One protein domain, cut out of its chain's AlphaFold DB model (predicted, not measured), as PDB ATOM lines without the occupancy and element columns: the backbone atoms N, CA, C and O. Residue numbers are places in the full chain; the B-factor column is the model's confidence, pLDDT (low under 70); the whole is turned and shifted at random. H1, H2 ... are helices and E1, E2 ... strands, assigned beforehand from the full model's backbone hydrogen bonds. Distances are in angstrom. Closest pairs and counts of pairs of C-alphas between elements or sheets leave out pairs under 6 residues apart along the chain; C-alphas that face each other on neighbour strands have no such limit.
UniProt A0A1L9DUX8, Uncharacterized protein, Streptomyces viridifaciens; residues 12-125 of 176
ATOM      1  N   LEU A  12      39.158 -51.555   7.465       96.88
ATOM      2  CA  LEU A  12      39.461 -50.784   6.259       96.88
ATOM      3  C   LEU A  12      40.945 -50.916   5.892       96.88
ATOM      4  O   LEU A  12      41.809 -51.096   6.749       96.88
ATOM      5  N   SER A  13      41.248 -50.816   4.599       97.25
ATOM      6  CA  SER A  13      42.634 -50.742   4.111       97.25
ATOM      7  C   SER A  13      43.039 -49.292   3.821       97.25
ATOM      8  O   SER A  13      42.188 -48.502   3.413       97.25
ATOM      9  N   PRO A  14      44.314 -48.906   3.971       97.69
ATOM     10  CA  PRO A  14      44.757 -47.586   3.540       97.69
ATOM     11  C   PRO A  14      44.459 -47.360   2.053       97.69
ATOM     12  O   PRO A  14      44.635 -48.261   1.231       97.69
ATOM     13  N   ALA A  15      43.995 -46.162   1.708       97.50
ATOM     14  CA  ALA A  15      43.672 -45.786   0.335       97.50
ATOM     15  C   ALA A  15      44.930 -45.579  -0.526       97.50
ATOM     16  O   ALA A  15      44.875 -45.752  -1.743       97.50
ATOM     17  N   ASP A  16      46.052 -45.217   0.101       97.12
ATOM     18  CA  ASP A  16      47.340 -44.958  -0.538       97.12
ATOM     19  C   ASP A  16      48.529 -45.207   0.415       97.12
ATOM     20  O   ASP A  16      48.362 -45.418   1.620       97.12
ATOM     21  N   ASP A  17      49.746 -45.170  -0.140       97.69
ATOM     22  CA  ASP A  17      51.001 -45.371   0.604       97.69
ATOM     23  C   ASP A  17      51.211 -44.317   1.704       97.69
ATOM     24  O   ASP A  17      51.860 -44.588   2.714       97.69
ATOM     25  N   HIS A  18      50.681 -43.105   1.516       95.69
ATOM     26  CA  HIS A  18      50.790 -42.031   2.501       95.69
ATOM     27  C   HIS A  18      49.971 -42.352   3.752       95.69
ATOM     28  O   HIS A  18      50.493 -42.294   4.867       95.69
ATOM     29  N   SER A  19      48.720 -42.760   3.551       96.62
ATOM     30  CA  SER A  19      47.806 -43.189   4.605       96.62
ATOM     31  C   SER A  19      48.330 -44.443   5.305       96.62
ATOM     32  O   SER A  19      48.267 -44.525   6.528       96.62
ATOM     33  N   ASP A  20      48.906 -45.390   4.555       96.88
ATOM     34  CA  ASP A  20      49.522 -46.605   5.108       96.88
ATOM     35  C   ASP A  20      50.735 -46.276   5.984       96.88
ATOM     36  O   ASP A  20      50.883 -46.793   7.093       96.88
ATOM     37  N   HIS A  21      51.597 -45.371   5.513       95.38
ATOM     38  CA  HIS A  21      52.733 -44.898   6.288       95.38
ATOM     39  C   HIS A  21      52.268 -44.208   7.575       95.38
ATOM     40  O   HIS A  21      52.721 -44.576   8.656       95.38
ATOM     41  N   LEU A  22      51.359 -43.233   7.487       93.25
ATOM     42  CA  LEU A  22      50.845 -42.537   8.668       93.25
ATOM     43  C   LEU A  22      50.216 -43.506   9.669       93.25
ATOM     44  O   LEU A  22      50.600 -43.498  10.832       93.25
ATOM     45  N   TRP A  23      49.343 -44.403   9.216       92.75
ATOM     46  CA  TRP A  23      48.689 -45.379  10.085       92.75
ATOM     47  C   TRP A  23      49.679 -46.286  10.827       92.75
ATOM     48  O   TRP A  23      49.499 -46.562  12.007       92.75
ATOM     49  N   ARG A  24      50.768 -46.720  10.178       91.00
ATOM     50  CA  ARG A  24      51.778 -47.572  10.832       91.00
ATOM     51  C   ARG A  24      52.647 -46.853  11.859       91.00
ATOM     52  O   ARG A  24      53.208 -47.514  12.732       91.00
ATOM     53  N   TYR A  25      52.828 -45.543  11.716       89.06
ATOM     54  CA  TYR A  25      53.738 -44.762  12.559       89.06
ATOM     55  C   TYR A  25      53.021 -43.821  13.528       89.06
ATOM     56  O   TYR A  25      53.675 -43.260  14.401       89.06
ATOM     57  N   THR A  26      51.702 -43.672  13.425       89.00
ATOM     58  CA  THR A  26      50.875 -42.973  14.407       89.00
ATOM     59  C   THR A  26      50.377 -43.971  15.440       89.00
ATOM     60  O   THR A  26      49.517 -44.800  15.163       89.00
ATOM     61  N   TRP A  27      50.933 -43.890  16.644       85.31
ATOM     62  CA  TRP A  27      50.517 -44.717  17.765       85.31
ATOM     63  C   TRP A  27      49.449 -43.928  18.507       85.31
ATOM     64  O   TRP A  27      49.745 -42.897  19.101       85.31
ATOM     65  N   GLU A  28      48.196 -44.370  18.445       85.56
ATOM     66  CA  GLU A  28      47.070 -43.640  19.047       85.56
ATOM     67  C   GLU A  28      47.282 -43.364  20.546       85.56
ATOM     68  O   GLU A  28      46.882 -42.313  21.040       85.56
ATOM     69  N   SER A  29      48.002 -44.248  21.247       85.19
ATOM     70  CA  SER A  29      48.383 -44.093  22.658       85.19
ATOM     71  C   SER A  29      49.292 -42.901  22.953       85.19
ATOM     72  O   SER A  29      49.411 -42.513  24.113       85.19
ATOM     73  N   ASP A  30      49.955 -42.345  21.940       88.06
ATOM     74  CA  ASP A  30      50.837 -41.189  22.103       88.06
ATOM     75  C   ASP A  30      50.042 -39.874  22.122       88.06
ATOM     76  O   ASP A  30      50.591 -38.829  22.478       88.06
ATOM     77  N   TYR A  31      48.743 -39.912  21.802       89.00
ATOM     78  CA  TYR A  31      47.900 -38.736  21.631       89.00
ATOM     79  C   TYR A  31      46.713 -38.706  22.601       89.00
ATOM     80  O   TYR A  31      45.860 -39.590  22.602       89.00
ATOM     81  N   ASP A  32      46.579 -37.602  23.334       89.50
ATOM     82  CA  ASP A  32      45.360 -37.283  24.075       89.50
ATOM     83  C   ASP A  32      44.343 -36.601  23.148       89.50
ATOM     84  O   ASP A  32      44.636 -35.579  22.513       89.50
ATOM     85  N   LEU A  33      43.106 -37.107  23.095       91.06
ATOM     86  CA  LEU A  33      42.043 -36.497  22.296       91.06
ATOM     87  C   LEU A  33      41.500 -35.218  22.953       91.06
ATOM     88  O   LEU A  33      40.810 -35.271  23.980       91.06
ATOM     89  N   LEU A  34      41.724 -34.069  22.305       90.25
ATOM     90  CA  LEU A  34      41.248 -32.763  22.773       90.25
ATOM     91  C   LEU A  34      39.866 -32.405  22.233       90.25
ATOM     92  O   LEU A  34      39.048 -31.864  22.975       90.25
ATOM     93  N   ALA A  35      39.617 -32.679  20.953       90.38
ATOM     94  CA  ALA A  35      38.331 -32.472  20.299       90.38
ATOM     95  C   ALA A  35      38.196 -33.386  19.075       90.38
ATOM     96  O   ALA A  35      39.186 -33.718  18.420       90.38
ATOM     97  N   ARG A  36      36.958 -33.763  18.755       92.31
ATOM     98  CA  ARG A  36      36.604 -34.532  17.559       92.31
ATOM     99  C   ARG A  36      35.346 -33.946  16.939       92.31
ATOM    100  O   ARG A  36      34.421 -33.579  17.659       92.31
ATOM    101  N   HIS A  37      35.299 -33.920  15.615       93.31
ATOM    102  CA  HIS A  37      34.086 -33.614  14.874       93.31
ATOM    103  C   HIS A  37      33.922 -34.566  13.696       93.31
ATOM    104  O   HIS A  37      34.860 -34.768  12.927       93.31
ATOM    105  N   ASP A  38      32.719 -35.103  13.535       92.75
ATOM    106  CA  ASP A  38      32.376 -36.021  12.456       92.75
ATOM    107  C   ASP A  38      31.455 -35.336  11.438       92.75
ATOM    108  O   ASP A  38      30.462 -34.699  11.795       92.75
ATOM    109  N   VAL A  39      31.770 -35.507  10.153       90.81
ATOM    110  CA  VAL A  39      30.996 -35.027   9.003       90.81
ATOM    111  C   VAL A  39      30.814 -36.186   8.023       90.81
ATOM    112  O   VAL A  39      31.608 -36.399   7.105       90.81
ATOM    113  N   GLY A  40      29.750 -36.966   8.220       90.81
ATOM    114  CA  GLY A  40      29.499 -38.170   7.424       90.81
ATOM    115  C   GLY A  40      30.573 -39.230   7.669       90.81
ATOM    116  O   GLY A  40      30.753 -39.669   8.797       90.81
ATOM    117  N   GLU A  41      31.287 -39.635   6.616       93.81
ATOM    118  CA  GLU A  41      32.388 -40.610   6.707       93.81
ATOM    119  C   GLU A  41      33.756 -39.955   6.991       93.81
ATOM    120  O   GLU A  41      34.778 -40.643   7.051       93.81
ATOM    121  N   ARG A  42      33.788 -38.626   7.160       94.94
ATOM    122  CA  ARG A  42      34.995 -37.868   7.486       94.94
ATOM    123  C   ARG A  42      35.013 -37.486   8.959       94.94
ATOM    124  O   ARG A  42      34.010 -37.000   9.472       94.94
ATOM    125  N   SER A  43      36.151 -37.639   9.616       95.50
ATOM    126  CA  SER A  43      36.362 -37.233  11.003       95.50
ATOM    127  C   SER A  43      37.577 -36.326  11.101       95.50
ATOM    128  O   SER A  43      38.633 -36.610  10.541       95.50
ATOM    129  N   PHE A  44      37.422 -35.245  11.851       95.88
ATOM    130  CA  PHE A  44      38.487 -34.322  12.195       95.88
ATOM    131  C   PHE A  44      38.835 -34.495  13.665       95.88
ATOM    132  O   PHE A  44      37.945 -34.515  14.518       95.88
ATOM    133  N   PHE A  45      40.125 -34.565  13.962       94.50
ATOM    134  CA  PHE A  45      40.631 -34.715  15.318       94.50
ATOM    135  C   PHE A  45      41.603 -33.590  15.631       94.50
ATOM    136  O   PHE A  45      42.424 -33.203  14.796       94.50
ATOM    137  N   LEU A  46      41.528 -33.098  16.860       93.31
ATOM    138  CA  LEU A  46      42.517 -32.221  17.462       93.31
ATOM    139  C   LEU A  46      43.039 -32.921  18.713       93.31
ATOM    140  O   LEU A  46      42.260 -33.350  19.566       93.31
ATOM    141  N   THR A  47      44.354 -33.068  18.792       92.25
ATOM    142  CA  THR A  47      45.022 -33.947  19.754       92.25
ATOM    143  C   THR A  47      46.221 -33.258  20.388       92.25
ATOM    144  O   THR A  47      46.772 -32.309  19.819       92.25
ATOM    145  N   PHE A  48      46.604 -33.733  21.569       88.56
ATOM    146  CA  PHE A  48      47.845 -33.368  22.234       88.56
ATOM    147  C   PHE A  48      48.819 -34.547  22.176       88.56
ATOM    148  O   PHE A  48      48.506 -35.621  22.679       88.56
ATOM    149  N   ASP A  49      49.981 -34.348  21.560       87.69
ATOM    150  CA  ASP A  49      51.063 -35.328  21.476       87.69
ATOM    151  C   ASP A  49      51.813 -35.385  22.814       87.69
ATOM    152  O   ASP A  49      52.565 -34.477  23.190       87.69
ATOM    153  N   THR A  50      51.571 -36.453  23.565       82.06
ATOM    154  CA  THR A  50      52.179 -36.683  24.877       82.06
ATOM    155  C   THR A  50      53.631 -37.155  24.761       82.06
ATOM    156  O   THR A  50      54.439 -36.881  25.657       82.06
ATOM    157  N   ALA A  51      53.999 -37.791  23.644       77.56
ATOM    158  CA  ALA A  51      55.345 -38.294  23.384       77.56
ATOM    159  C   ALA A  51      56.318 -37.166  22.998       77.56
ATOM    160  O   ALA A  51      57.488 -37.193  23.396       77.56
ATOM    161  N   ALA A  52      55.824 -36.116  22.332       72.00
ATOM    162  CA  ALA A  52      56.601 -34.929  21.958       72.00
ATOM    163  C   ALA A  52      57.246 -34.207  23.162       72.00
ATOM    164  O   ALA A  52      58.267 -33.535  23.019       72.00
ATOM    165  N   THR A  53      56.716 -34.410  24.373       58.75
ATOM    166  CA  THR A  53      57.261 -33.825  25.611       58.75
ATOM    167  C   THR A  53      58.581 -34.472  26.060       58.75
ATOM    168  O   THR A  53      59.376 -33.836  26.757       58.75
ATOM    169  N   TRP A  54      58.842 -35.727  25.679       52.88
ATOM    170  CA  TRP A  54      59.922 -36.534  26.266       52.88
ATOM    171  C   TRP A  54      61.049 -36.890  25.299       52.88
ATOM    172  O   TRP A  54      62.117 -37.314  25.751       52.88
ATOM    173  N   ASP A  55      60.844 -36.707  23.996       47.38
ATOM    174  CA  ASP A  55      61.796 -37.157  22.988       47.38
ATOM    175  C   ASP A  55      62.905 -36.126  22.683       47.38
ATOM    176  O   ASP A  55      62.829 -34.941  23.015       47.38
ATOM    177  N   VAL A  56      63.975 -36.577  22.019       47.03
ATOM    178  CA  VAL A  56      65.179 -35.787  21.663       47.03
ATOM    179  C   VAL A  56      64.847 -34.550  20.809       47.03
ATOM    180  O   VAL A  56      65.648 -33.619  20.708       47.03
ATOM    181  N   LYS A  57      63.641 -34.490  20.240       49.97
ATOM    182  CA  LYS A  57      63.102 -33.338  19.516       49.97
ATOM    183  C   LYS A  57      62.322 -32.399  20.445       49.97
ATOM    184  O   LYS A  57      61.143 -32.151  20.230       49.97
ATOM    185  N   ARG A  58      63.018 -31.827  21.433       50.91
ATOM    186  CA  ARG A  58      62.499 -30.875  22.446       50.91
ATOM    187  C   ARG A  58      61.850 -29.584  21.908       50.91
ATOM    188  O   ARG A  58      61.387 -28.776  22.706       50.91
ATOM    189  N   ASP A  59      61.806 -29.400  20.591       55.38
ATOM    190  CA  ASP A  59      61.310 -28.196  19.917       55.38
ATOM    191  C   ASP A  59      60.061 -28.455  19.055       55.38
ATOM    192  O   ASP A  59      59.620 -27.565  18.324       55.38
ATOM    193  N   LEU A  60      59.498 -29.672  19.084       59.31
ATOM    194  CA  LEU A  60      58.301 -29.973  18.304       59.31
ATOM    195  C   LEU A  60      57.026 -29.522  19.028       59.31
ATOM    196  O   LEU A  60      56.928 -29.644  20.246       59.31
ATOM    197  N   PRO A  61      56.035 -28.993  18.293       66.56
ATOM    198  CA  PRO A  61      54.764 -28.636  18.891       66.56
ATOM    199  C   PRO A  61      53.982 -29.865  19.354       66.56
ATOM    200  O   PRO A  61      53.831 -30.818  18.594       66.56
ATOM    201  N   ASN A  62      53.386 -29.791  20.544       83.81
ATOM    202  CA  ASN A  62      52.586 -30.883  21.108       83.81
ATOM    203  C   ASN A  62      51.130 -30.896  20.616       83.81
ATOM    204  O   ASN A  62      50.317 -31.616  21.175       83.81
ATOM    205  N   ILE A  63      50.742 -30.075  19.637       88.94
ATOM    206  CA  ILE A  63      49.372 -30.075  19.103       88.94
ATOM    207  C   ILE A  63      49.392 -30.702  17.717       88.94
ATOM    208  O   ILE A  63      50.119 -30.234  16.843       88.94
ATOM    209  N   ALA A  64      48.559 -31.712  17.489       92.25
ATOM    210  CA  ALA A  64      48.417 -32.357  16.190       92.25
ATOM    211  C   ALA A  64      46.951 -32.425  15.753       92.25
ATOM    212  O   ALA A  64      46.033 -32.539  16.568       92.25
ATOM    213  N   THR A  65      46.731 -32.345  14.445       94.75
ATOM    214  CA  THR A  65      45.424 -32.558  13.822       94.75
ATOM    215  C   THR A  65      45.456 -33.789  12.949       94.75
ATOM    216  O   THR A  65      46.419 -33.951  12.199       94.75
ATOM    217  N   PHE A  66      44.373 -34.560  12.964       95.81
ATOM    218  CA  PHE A  66      44.148 -35.649  12.020       95.81
ATOM    219  C   PHE A  66      42.875 -35.409  11.216       95.81
ATOM    220  O   PHE A  66      41.893 -34.856  11.720       95.81
ATOM    221  N   ASP A  67      42.912 -35.826   9.960       96.25
ATOM    222  CA  ASP A  67      41.818 -35.760   9.000       96.25
ATOM    223  C   ASP A  67      41.656 -37.157   8.398       96.25
ATOM    224  O   ASP A  67      42.532 -37.636   7.676       96.25
ATOM    225  N   VAL A  68      40.571 -37.833   8.777       96.62
ATOM    226  CA  VAL A  68      40.306 -39.228   8.417       96.62
ATOM    227  C   VAL A  68      39.089 -39.276   7.520       96.62
ATOM    228  O   VAL A  68      37.997 -38.910   7.946       96.62
ATOM    229  N   GLN A  69      39.249 -39.770   6.301       97.06
ATOM    230  CA  GLN A  69      38.152 -40.021   5.374       97.06
ATOM    231  C   GLN A  69      37.979 -41.527   5.214       97.06
ATOM    232  O   GLN A  69      38.889 -42.203   4.742       97.06
ATOM    233  N   ARG A  70      36.808 -42.054   5.563       97.00
ATOM    234  CA  ARG A  70      36.476 -43.473   5.388       97.00
ATOM    235  C   ARG A  70      35.628 -43.650   4.133       97.00
ATOM    236  O   ARG A  70      34.799 -42.805   3.795       97.00
ATOM    237  N   GLU A  71      35.840 -44.748   3.424       95.56
ATOM    238  CA  GLU A  71      35.081 -45.104   2.234       95.56
ATOM    239  C   GLU A  71      34.674 -46.578   2.307       95.56
ATOM    240  O   GLU A  71      35.461 -47.487   2.056       95.56
ATOM    241  N   ARG A  72      33.404 -46.837   2.644       90.44
ATOM    242  CA  ARG A  72      32.893 -48.205   2.890       90.44
ATOM    243  C   ARG A  72      32.911 -49.117   1.665       90.44
ATOM    244  O   ARG A  72      32.878 -50.333   1.802       90.44
ATOM    245  N   SER A  73      32.922 -48.535   0.472       90.06
ATOM    246  CA  SER A  73      33.065 -49.245  -0.795       90.06
ATOM    247  C   SER A  73      34.001 -48.403  -1.656       90.06
ATOM    248  O   SER A  73      33.530 -47.420  -2.224       90.06
ATOM    249  N   PRO A  74      35.301 -48.737  -1.713       92.12
ATOM    250  CA  PRO A  74      35.833 -50.105  -1.713       92.12
ATOM    251  C   PRO A  74      36.278 -50.686  -0.356       92.12
ATOM    252  O   PRO A  74      36.790 -51.802  -0.338       92.12
ATOM    253  N   GLY A  75      36.068 -49.996   0.766       96.38
ATOM    254  CA  GLY A  75      36.519 -50.456   2.087       96.38
ATOM    255  C   GLY A  75      37.904 -49.913   2.431       96.38
ATOM    256  O   GLY A  75      38.790 -50.656   2.856       96.38
ATOM    257  N   THR A  76      38.099 -48.617   2.202       98.06
ATOM    258  CA  THR A  76      39.378 -47.929   2.364       98.06
ATOM    259  C   THR A  76      39.281 -46.732   3.303       98.06
ATOM    260  O   THR A  76      38.189 -46.258   3.617       98.06
ATOM    261  N   PHE A  77      40.429 -46.230   3.758       98.00
ATOM    262  CA  PHE A  77      40.522 -44.960   4.471       98.00
ATOM    263  C   PHE A  77      41.705 -44.122   3.982       98.00
ATOM    264  O   PHE A  77      42.767 -44.659   3.673       98.00
ATOM    265  N   ALA A  78      41.531 -42.804   3.943       97.50
ATOM    266  CA  ALA A  78      42.616 -41.846   3.787       97.50
ATOM    267  C   ALA A  78      42.870 -41.148   5.125       97.50
ATOM    268  O   ALA A  78      41.921 -40.756   5.810       97.50
ATOM    269  N   LEU A  79      44.143 -41.008   5.486       96.25
ATOM    270  CA  LEU A  79      44.590 -40.380   6.726       96.25
ATOM    271  C   LEU A  79      45.605 -39.291   6.384       96.25
ATOM    272  O   LEU A  79      46.566 -39.547   5.665       96.25
ATOM    273  N   ASP A  80      45.398 -38.097   6.924       96.44
ATOM    274  CA  ASP A  80      46.344 -36.985   6.854       96.44
ATOM    275  C   ASP A  80      46.568 -36.428   8.265       96.44
ATOM    276  O   ASP A  80      45.652 -36.417   9.097       96.44
ATOM    277  N   SER A  81      47.788 -35.976   8.549       94.00
ATOM    278  CA  SER A  81      48.162 -35.434   9.852       94.00
ATOM    279  C   SER A  81      49.047 -34.199   9.731       94.00
ATOM    280  O   SER A  81      49.782 -34.002   8.762       94.00
ATOM    281  N   PHE A  82      48.957 -33.317  10.725       91.75
ATOM    282  CA  PHE A  82      49.793 -32.121  10.775       91.75
ATOM    283  C   PHE A  82      50.014 -31.652  12.211       91.75
ATOM    284  O   PHE A  82      49.073 -31.623  13.003       91.75
ATOM    285  N   THR A  83      51.239 -31.238  12.536       89.31
ATOM    286  CA  THR A  83      51.616 -30.682  13.847       89.31
ATOM    287  C   THR A  83      51.577 -29.154  13.834       89.31
ATOM    288  O   THR A  83      52.020 -28.529  12.871       89.31
ATOM    289  N   HIS A  84      51.111 -28.536  14.917       87.06
ATOM    290  CA  HIS A  84      50.815 -27.104  15.004       87.06
ATOM    291  C   HIS A  84      51.418 -26.475  16.245       87.06
ATOM    292  O   HIS A  84      51.294 -27.026  17.330       87.06
ATOM    293  N   ALA A  85      51.953 -25.258  16.117       81.75
ATOM    294  CA  ALA A  85      52.490 -24.497  17.250       81.75
ATOM    295  C   ALA A  85      51.503 -24.341  18.420       81.75
ATOM    296  O   ALA A  85      51.919 -24.321  19.574       81.75
ATOM    297  N   ASN A  86      50.210 -24.194  18.126       82.69
ATOM    298  CA  ASN A  86      49.153 -24.100  19.127       82.69
ATOM    299  C   ASN A  86      47.789 -24.510  18.545       82.69
ATOM    300  O   ASN A  86      47.638 -24.782  17.350       82.69
ATOM    301  N   VAL A  87      46.775 -24.499  19.411       86.50
ATOM    302  CA  VAL A  87      45.398 -24.877  19.080       86.50
ATOM    303  C   VAL A  87      44.742 -23.935  18.062       86.50
ATOM    304  O   VAL A  87      43.930 -24.385  17.254       86.50
ATOM    305  N   ALA A  88      45.099 -22.649  18.033       84.44
ATOM    306  CA  ALA A  88      44.539 -21.703  17.067       84.44
ATOM    307  C   ALA A  88      44.961 -22.032  15.625       84.44
ATOM    308  O   ALA A  88      44.116 -22.040  14.725       84.44
ATOM    309  N   PHE A  89      46.237 -22.371  15.407       86.62
ATOM    310  CA  PHE A  89      46.724 -22.842  14.104       86.62
ATOM    311  C   PHE A  89      46.091 -24.181  13.707       86.62
ATOM    312  O   PHE A  89      45.649 -24.332  12.566       86.62
ATOM    313  N   ALA A  90      45.952 -25.105  14.661       89.75
ATOM    314  CA  ALA A  90      45.279 -26.384  14.444       89.75
ATOM    315  C   ALA A  90      43.817 -26.201  14.003       89.75
ATOM    316  O   ALA A  90      43.399 -26.727  12.970       89.75
ATOM    317  N   ARG A  91      43.045 -25.386  14.730       88.62
ATOM    318  CA  ARG A  91      41.652 -25.061  14.386       88.62
ATOM    319  C   ARG A  91      41.535 -24.386  13.027       88.62
ATOM    320  O   ARG A  91      40.638 -24.728  12.263       88.62
ATOM    321  N   LYS A  92      42.441 -23.458  12.703       87.31
ATOM    322  CA  LYS A  92      42.485 -22.836  11.374       87.31
ATOM    323  C   LYS A  92      42.696 -23.890  10.284       87.31
ATOM    324  O   LYS A  92      41.939 -23.915   9.324       87.31
ATOM    325  N   ARG A  93      43.671 -24.791  10.447       88.12
ATOM    326  CA  ARG A  93      43.932 -25.865   9.477       88.12
ATOM    327  C   ARG A  93      42.709 -26.752   9.256       88.12
ATOM    328  O   ARG A  93      42.406 -27.086   8.113       88.12
ATOM    329  N   LEU A  94      42.019 -27.128  10.329       91.25
ATOM    330  CA  LEU A  94      40.797 -27.927  10.249       91.25
ATOM    331  C   LEU A  94      39.668 -27.159   9.548       91.25
ATOM    332  O   LEU A  94      38.975 -27.732   8.710       91.25
ATOM    333  N   ALA A  95      39.529 -25.858   9.819       89.06
ATOM    334  CA  ALA A  95      38.578 -24.997   9.119       89.06
ATOM    335  C   ALA A  95      38.870 -24.909   7.615       89.06
ATOM    336  O   ALA A  95      37.967 -25.099   6.802       89.06
ATOM    337  N   ASP A  96      40.141 -24.754   7.238       88.19
ATOM    338  CA  ASP A  96      40.588 -24.775   5.839       88.19
ATOM    339  C   ASP A  96      40.305 -26.134   5.154       88.19
ATOM    340  O   ASP A  96      40.239 -26.218   3.928       88.19
ATOM    341  N   ARG A  97      40.115 -27.210   5.933       89.38
ATOM    342  CA  ARG A  97      39.752 -28.561   5.462       89.38
ATOM    343  C   ARG A  97      38.247 -28.845   5.461       89.38
ATOM    344  O   ARG A  97      37.841 -29.915   4.996       89.38
ATOM    345  N   GLY A  98      37.433 -27.888   5.901       89.44
ATOM    346  CA  GLY A  98      35.972 -27.969   5.905       89.44
ATOM    347  C   GLY A  98      35.349 -28.331   7.254       89.44
ATOM    348  O   GLY A  98      34.146 -28.573   7.303       89.44
ATOM    349  N   CYS A  99      36.121 -28.360   8.344       89.75
ATOM    350  CA  CYS A  99      35.554 -28.458   9.689       89.75
ATOM    351  C   CYS A  99      34.911 -27.115  10.085       89.75
ATOM    352  O   CYS A  99      35.580 -26.084   9.999       89.75
ATOM    353  N   PRO A 100      33.659 -27.076  10.569       84.19
ATOM    354  CA  PRO A 100      33.081 -25.838  11.082       84.19
ATOM    355  C   PRO A 100      33.912 -25.300  12.266       84.19
ATOM    356  O   PRO A 100      34.248 -26.080  13.164       84.19
ATOM    357  N   PRO A 101      34.262 -24.000  12.298       73.44
ATOM    358  CA  PRO A 101      35.085 -23.408  13.358       73.44
ATOM    359  C   PRO A 101      34.553 -23.634  14.777       73.44
ATOM    360  O   PRO A 101      35.318 -23.872  15.711       73.44
ATOM    361  N   GLU A 102      33.235 -23.566  14.931       75.75
ATOM    362  CA  GLU A 102      32.507 -23.732  16.185       75.75
ATOM    363  C   GLU A 102      32.332 -25.195  16.606       75.75
ATOM    364  O   GLU A 102      31.997 -25.458  17.756       75.75
ATOM    365  N   ALA A 103      32.578 -26.154  15.709       78.00
ATOM    366  CA  ALA A 103      32.357 -27.572  15.981       78.00
ATOM    367  C   ALA A 103      33.469 -28.224  16.822       78.00
ATOM    368  O   ALA A 103      33.310 -29.343  17.304       78.00
ATOM    369  N   MET A 104      34.594 -27.527  17.005       80.50
ATOM    370  CA  MET A 104      35.746 -27.994  17.777       80.50
ATOM    371  C   MET A 104      35.712 -27.430  19.199       80.50
ATOM    372  O   MET A 104      36.514 -26.558  19.557       80.50
ATOM    373  N   GLU A 105      34.787 -27.921  20.022       76.69
ATOM    374  CA  GLU A 105      34.778 -27.625  21.458       76.69
ATOM    375  C   GLU A 105      35.946 -28.342  22.146       76.69
ATOM    376  O   GLU A 105      36.009 -29.570  22.199       76.69
ATOM    377  N   LEU A 106      36.906 -27.563  22.653       77.81
ATOM    378  CA  LEU A 106      38.070 -28.111  23.343       77.81
ATOM    379  C   LEU A 106      37.669 -28.631  24.711       77.81
ATOM    380  O   LEU A 106      37.004 -27.945  25.491       77.81
ATOM    381  N   ARG A 107      38.184 -29.807  25.045       71.25
ATOM    382  CA  ARG A 107      38.151 -30.299  26.415       71.25
ATOM    383  C   ARG A 107      39.057 -29.434  27.291       71.25
ATOM    384  O   ARG A 107      40.177 -29.087  26.916       71.25
ATOM    385  N   THR A 108      38.579 -29.082  28.480       60.47
ATOM    386  CA  THR A 108      39.426 -28.463  29.506       60.47
ATOM    387  C   THR A 108      40.517 -29.457  29.935       60.47
ATOM    388  O   THR A 108      40.247 -30.659  29.974       60.47
ATOM    389  N   PRO A 109      41.746 -29.004  30.247       68.06
ATOM    390  CA  PRO A 109      42.183 -27.621  30.479       68.06
ATOM    391  C   PRO A 109      42.785 -26.892  29.257       68.06
ATOM    392  O   PRO A 109      43.368 -25.828  29.433       68.06
ATOM    393  N   TYR A 110      42.651 -27.408  28.033       70.56
ATOM    394  CA  TYR A 110      43.397 -26.942  26.848       70.56
ATOM    395  C   TYR A 110      42.875 -25.642  26.200       70.56
ATOM    396  O   TYR A 110      43.045 -25.425  25.002       70.56
ATOM    397  N   GLY A 111      42.205 -24.788  26.977       70.62
ATOM    398  CA  GLY A 111      41.731 -23.481  26.524       70.62
ATOM    399  C   GLY A 111      42.789 -22.377  26.669       70.62
ATOM    400  O   GLY A 111      43.838 -22.602  27.280       70.62
ATOM    401  N   PRO A 112      42.500 -21.166  26.161       75.44
ATOM    402  CA  PRO A 112      43.354 -20.006  26.374       75.44
ATOM    403  C   PRO A 112      43.603 -19.779  27.867       75.44
ATOM    404  O   PRO A 112      42.678 -19.852  28.678       75.44
ATOM    405  N   THR A 113      44.850 -19.484  28.231       79.50
ATOM    406  CA  THR A 113      45.236 -19.291  29.638       79.50
ATOM    407  C   THR A 113      44.638 -18.016  30.238       79.50
ATOM    408  O   THR A 113      44.284 -17.995  31.416       79.50
ATOM    409  N   ASP A 114      44.509 -16.955  29.440       82.94
ATOM    410  CA  ASP A 114      43.988 -15.655  29.862       82.94
ATOM    411  C   ASP A 114      43.298 -14.901  28.710       82.94
ATOM    412  O   ASP A 114      43.311 -15.321  27.551       82.94
ATOM    413  N   GLU A 115      42.686 -13.756  29.025       86.12
ATOM    414  CA  GLU A 115      41.979 -12.931  28.037       86.12
ATOM    415  C   GLU A 115      42.879 -12.403  26.914       86.12
ATOM    416  O   GLU A 115      42.400 -12.167  25.802       86.12
ATOM    417  N   LEU A 116      44.164 -12.170  27.194       88.56
ATOM    418  CA  LEU A 116      45.098 -11.684  26.183       88.56
ATOM    419  C   LEU A 116      45.379 -12.790  25.162       88.56
ATOM    420  O   LEU A 116      45.312 -12.543  23.957       88.56
ATOM    421  N   THR A 117      45.608 -14.004  25.651       84.50
ATOM    422  CA  THR A 117      45.779 -15.223  24.858       84.50
ATOM    423  C   THR A 117      44.540 -15.476  24.008       84.50
ATOM    424  O   THR A 117      44.666 -15.643  22.796       84.50
ATOM    425  N   THR A 118      43.339 -15.356  24.589       85.38
ATOM    426  CA  THR A 118      42.074 -15.458  23.845       85.38
ATOM    427  C   THR A 118      42.043 -14.506  22.653       85.38
ATOM    428  O   THR A 118      41.726 -14.929  21.548       85.38
ATOM    429  N   ARG A 119      42.407 -13.228  22.837       86.31
ATOM    430  CA  ARG A 119      42.383 -12.230  21.750       86.31
ATOM    431  C   ARG A 119      43.377 -12.551  20.635       86.31
ATOM    432  O   ARG A 119      43.056 -12.330  19.468       86.31
ATOM    433  N   ILE A 120      44.567 -13.039  20.983       86.00
ATOM    434  CA  ILE A 120      45.600 -13.410  20.006       86.00
ATOM    435  C   ILE A 120      45.157 -14.635  19.202       86.00
ATOM    436  O   ILE A 120      45.216 -14.609  17.972       86.00
ATOM    437  N   GLU A 121      44.671 -15.683  19.865       84.94
ATOM    438  CA  GLU A 121      44.179 -16.896  19.203       84.94
ATOM    439  C   GLU A 121      43.000 -16.599  18.270       84.94
ATOM    440  O   GLU A 121      42.978 -17.038  17.118       84.94
ATOM    441  N   ASP A 122      42.072 -15.757  18.724       83.19
ATOM    442  CA  ASP A 122      40.967 -15.228  17.932       83.19
ATOM    443  C   ASP A 122      41.443 -14.471  16.685       83.19
ATOM    444  O   ASP A 122      40.853 -14.565  15.603       83.19
ATOM    445  N   GLN A 123      42.503 -13.676  16.832       85.44
ATOM    446  CA  GLN A 123      43.078 -12.920  15.731       85.44
ATOM    447  C   GLN A 123      43.738 -13.849  14.711       85.44
ATOM    448  O   GLN A 123      43.541 -13.634  13.516       85.44
ATOM    449  N   ILE A 124      44.469 -14.875  15.162       83.38
ATOM    450  CA  ILE A 124      45.065 -15.913  14.307       83.38
ATOM    451  C   ILE A 124      43.966 -16.643  13.538       83.38
ATOM    452  O   ILE A 124      44.046 -16.762  12.315       83.38
ATOM    453  N   HIS A 125      42.901 -17.049  14.224       76.50
ATOM    454  CA  HIS A 125      41.785 -17.754  13.609       76.50
ATOM    455  C   HIS A 125      41.105 -16.928  12.500       76.50
ATOM    456  O   HIS A 125      40.874 -17.426  11.402       76.50
TER     457      HIS A 125
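This is residues 12 to 125 of the 176 residues of an uncharacterized protein of Streptomyces viridifaciens (UniProt A0A1L9DUX8). Look first for a twisted sheet of four strands, with H2 packed along one face and H3 packed on H2, on the side away from the sheet. H1 sits on the opposite face, beside edge strand E4. The printed part has 114 residues, with three named helices and four named strands in the order H1 E1 E2 E3 E4 H2 H3. The sheet runs E1 E2 E3 E4, antiparallel; the class is mixed, helices and strands. The whole is compact, with a radius of gyration of the C-alphas of 14.9 A and spans of 48 by 35 by 20 A.

Start with E1, residues 31 to 39, E2, 42 to 49, E3, 63 to 71, and E4, 76 to 84: a meander, each strand the antiparallel neighbour of the one before. E1 bends by 72 degrees at residue 34. Check N 37 and O 44, 2.9 A, in hairpin E1 and E2; N 45 and O 66, 2.9 A, in hairpin E2 and E3; N 67 and O 80, 2.9 A, in hairpin E3 and E4; these are within hydrogen-bond range. H2, residues 87 to 96, makes two layers with the sheet, a helix on one face: over E3, along the strands at 18 degrees to E3 on the local plane, height over the sheet 8.5 A; the closest C-alphas of E3 and H2 are those of Thr 65 and Ala 90, 6.2 A apart. H3, residues 115 to 125, touches H2 at a shallow tilt of 25 degrees, the same way; the closest C-alphas are Ala 88 and Glu 121, 5.3 A. H1, residues 17 to 25, is on the opposite face from H2, over none of the strands; its closest C-alpha to E4 is Ser 19, 4.8 A from that of Leu 79. In H1, H2 and H3 every O i to N i+4 pair is within hydrogen-bond range.

Find C-alpha 17 at (51.001, -45.371, 0.604), where H1 begins its 12.3 A. E1 is 21.4 A long, E2 21.5 A, E3 26.7 A and E4 26.9 A. H2 covers 14.1 A; H3 covers 15.2 A, ending at C-alpha 125 (41.785, -17.754, 13.609).

The C-alphas farthest apart, Pro 74 and Leu 116, are 48.4 A apart. The printed part has no cut. The long links are E2 to E3 and H2 to H3. Residues 53 to 61 and 108 to 109 have pLDDT under 70.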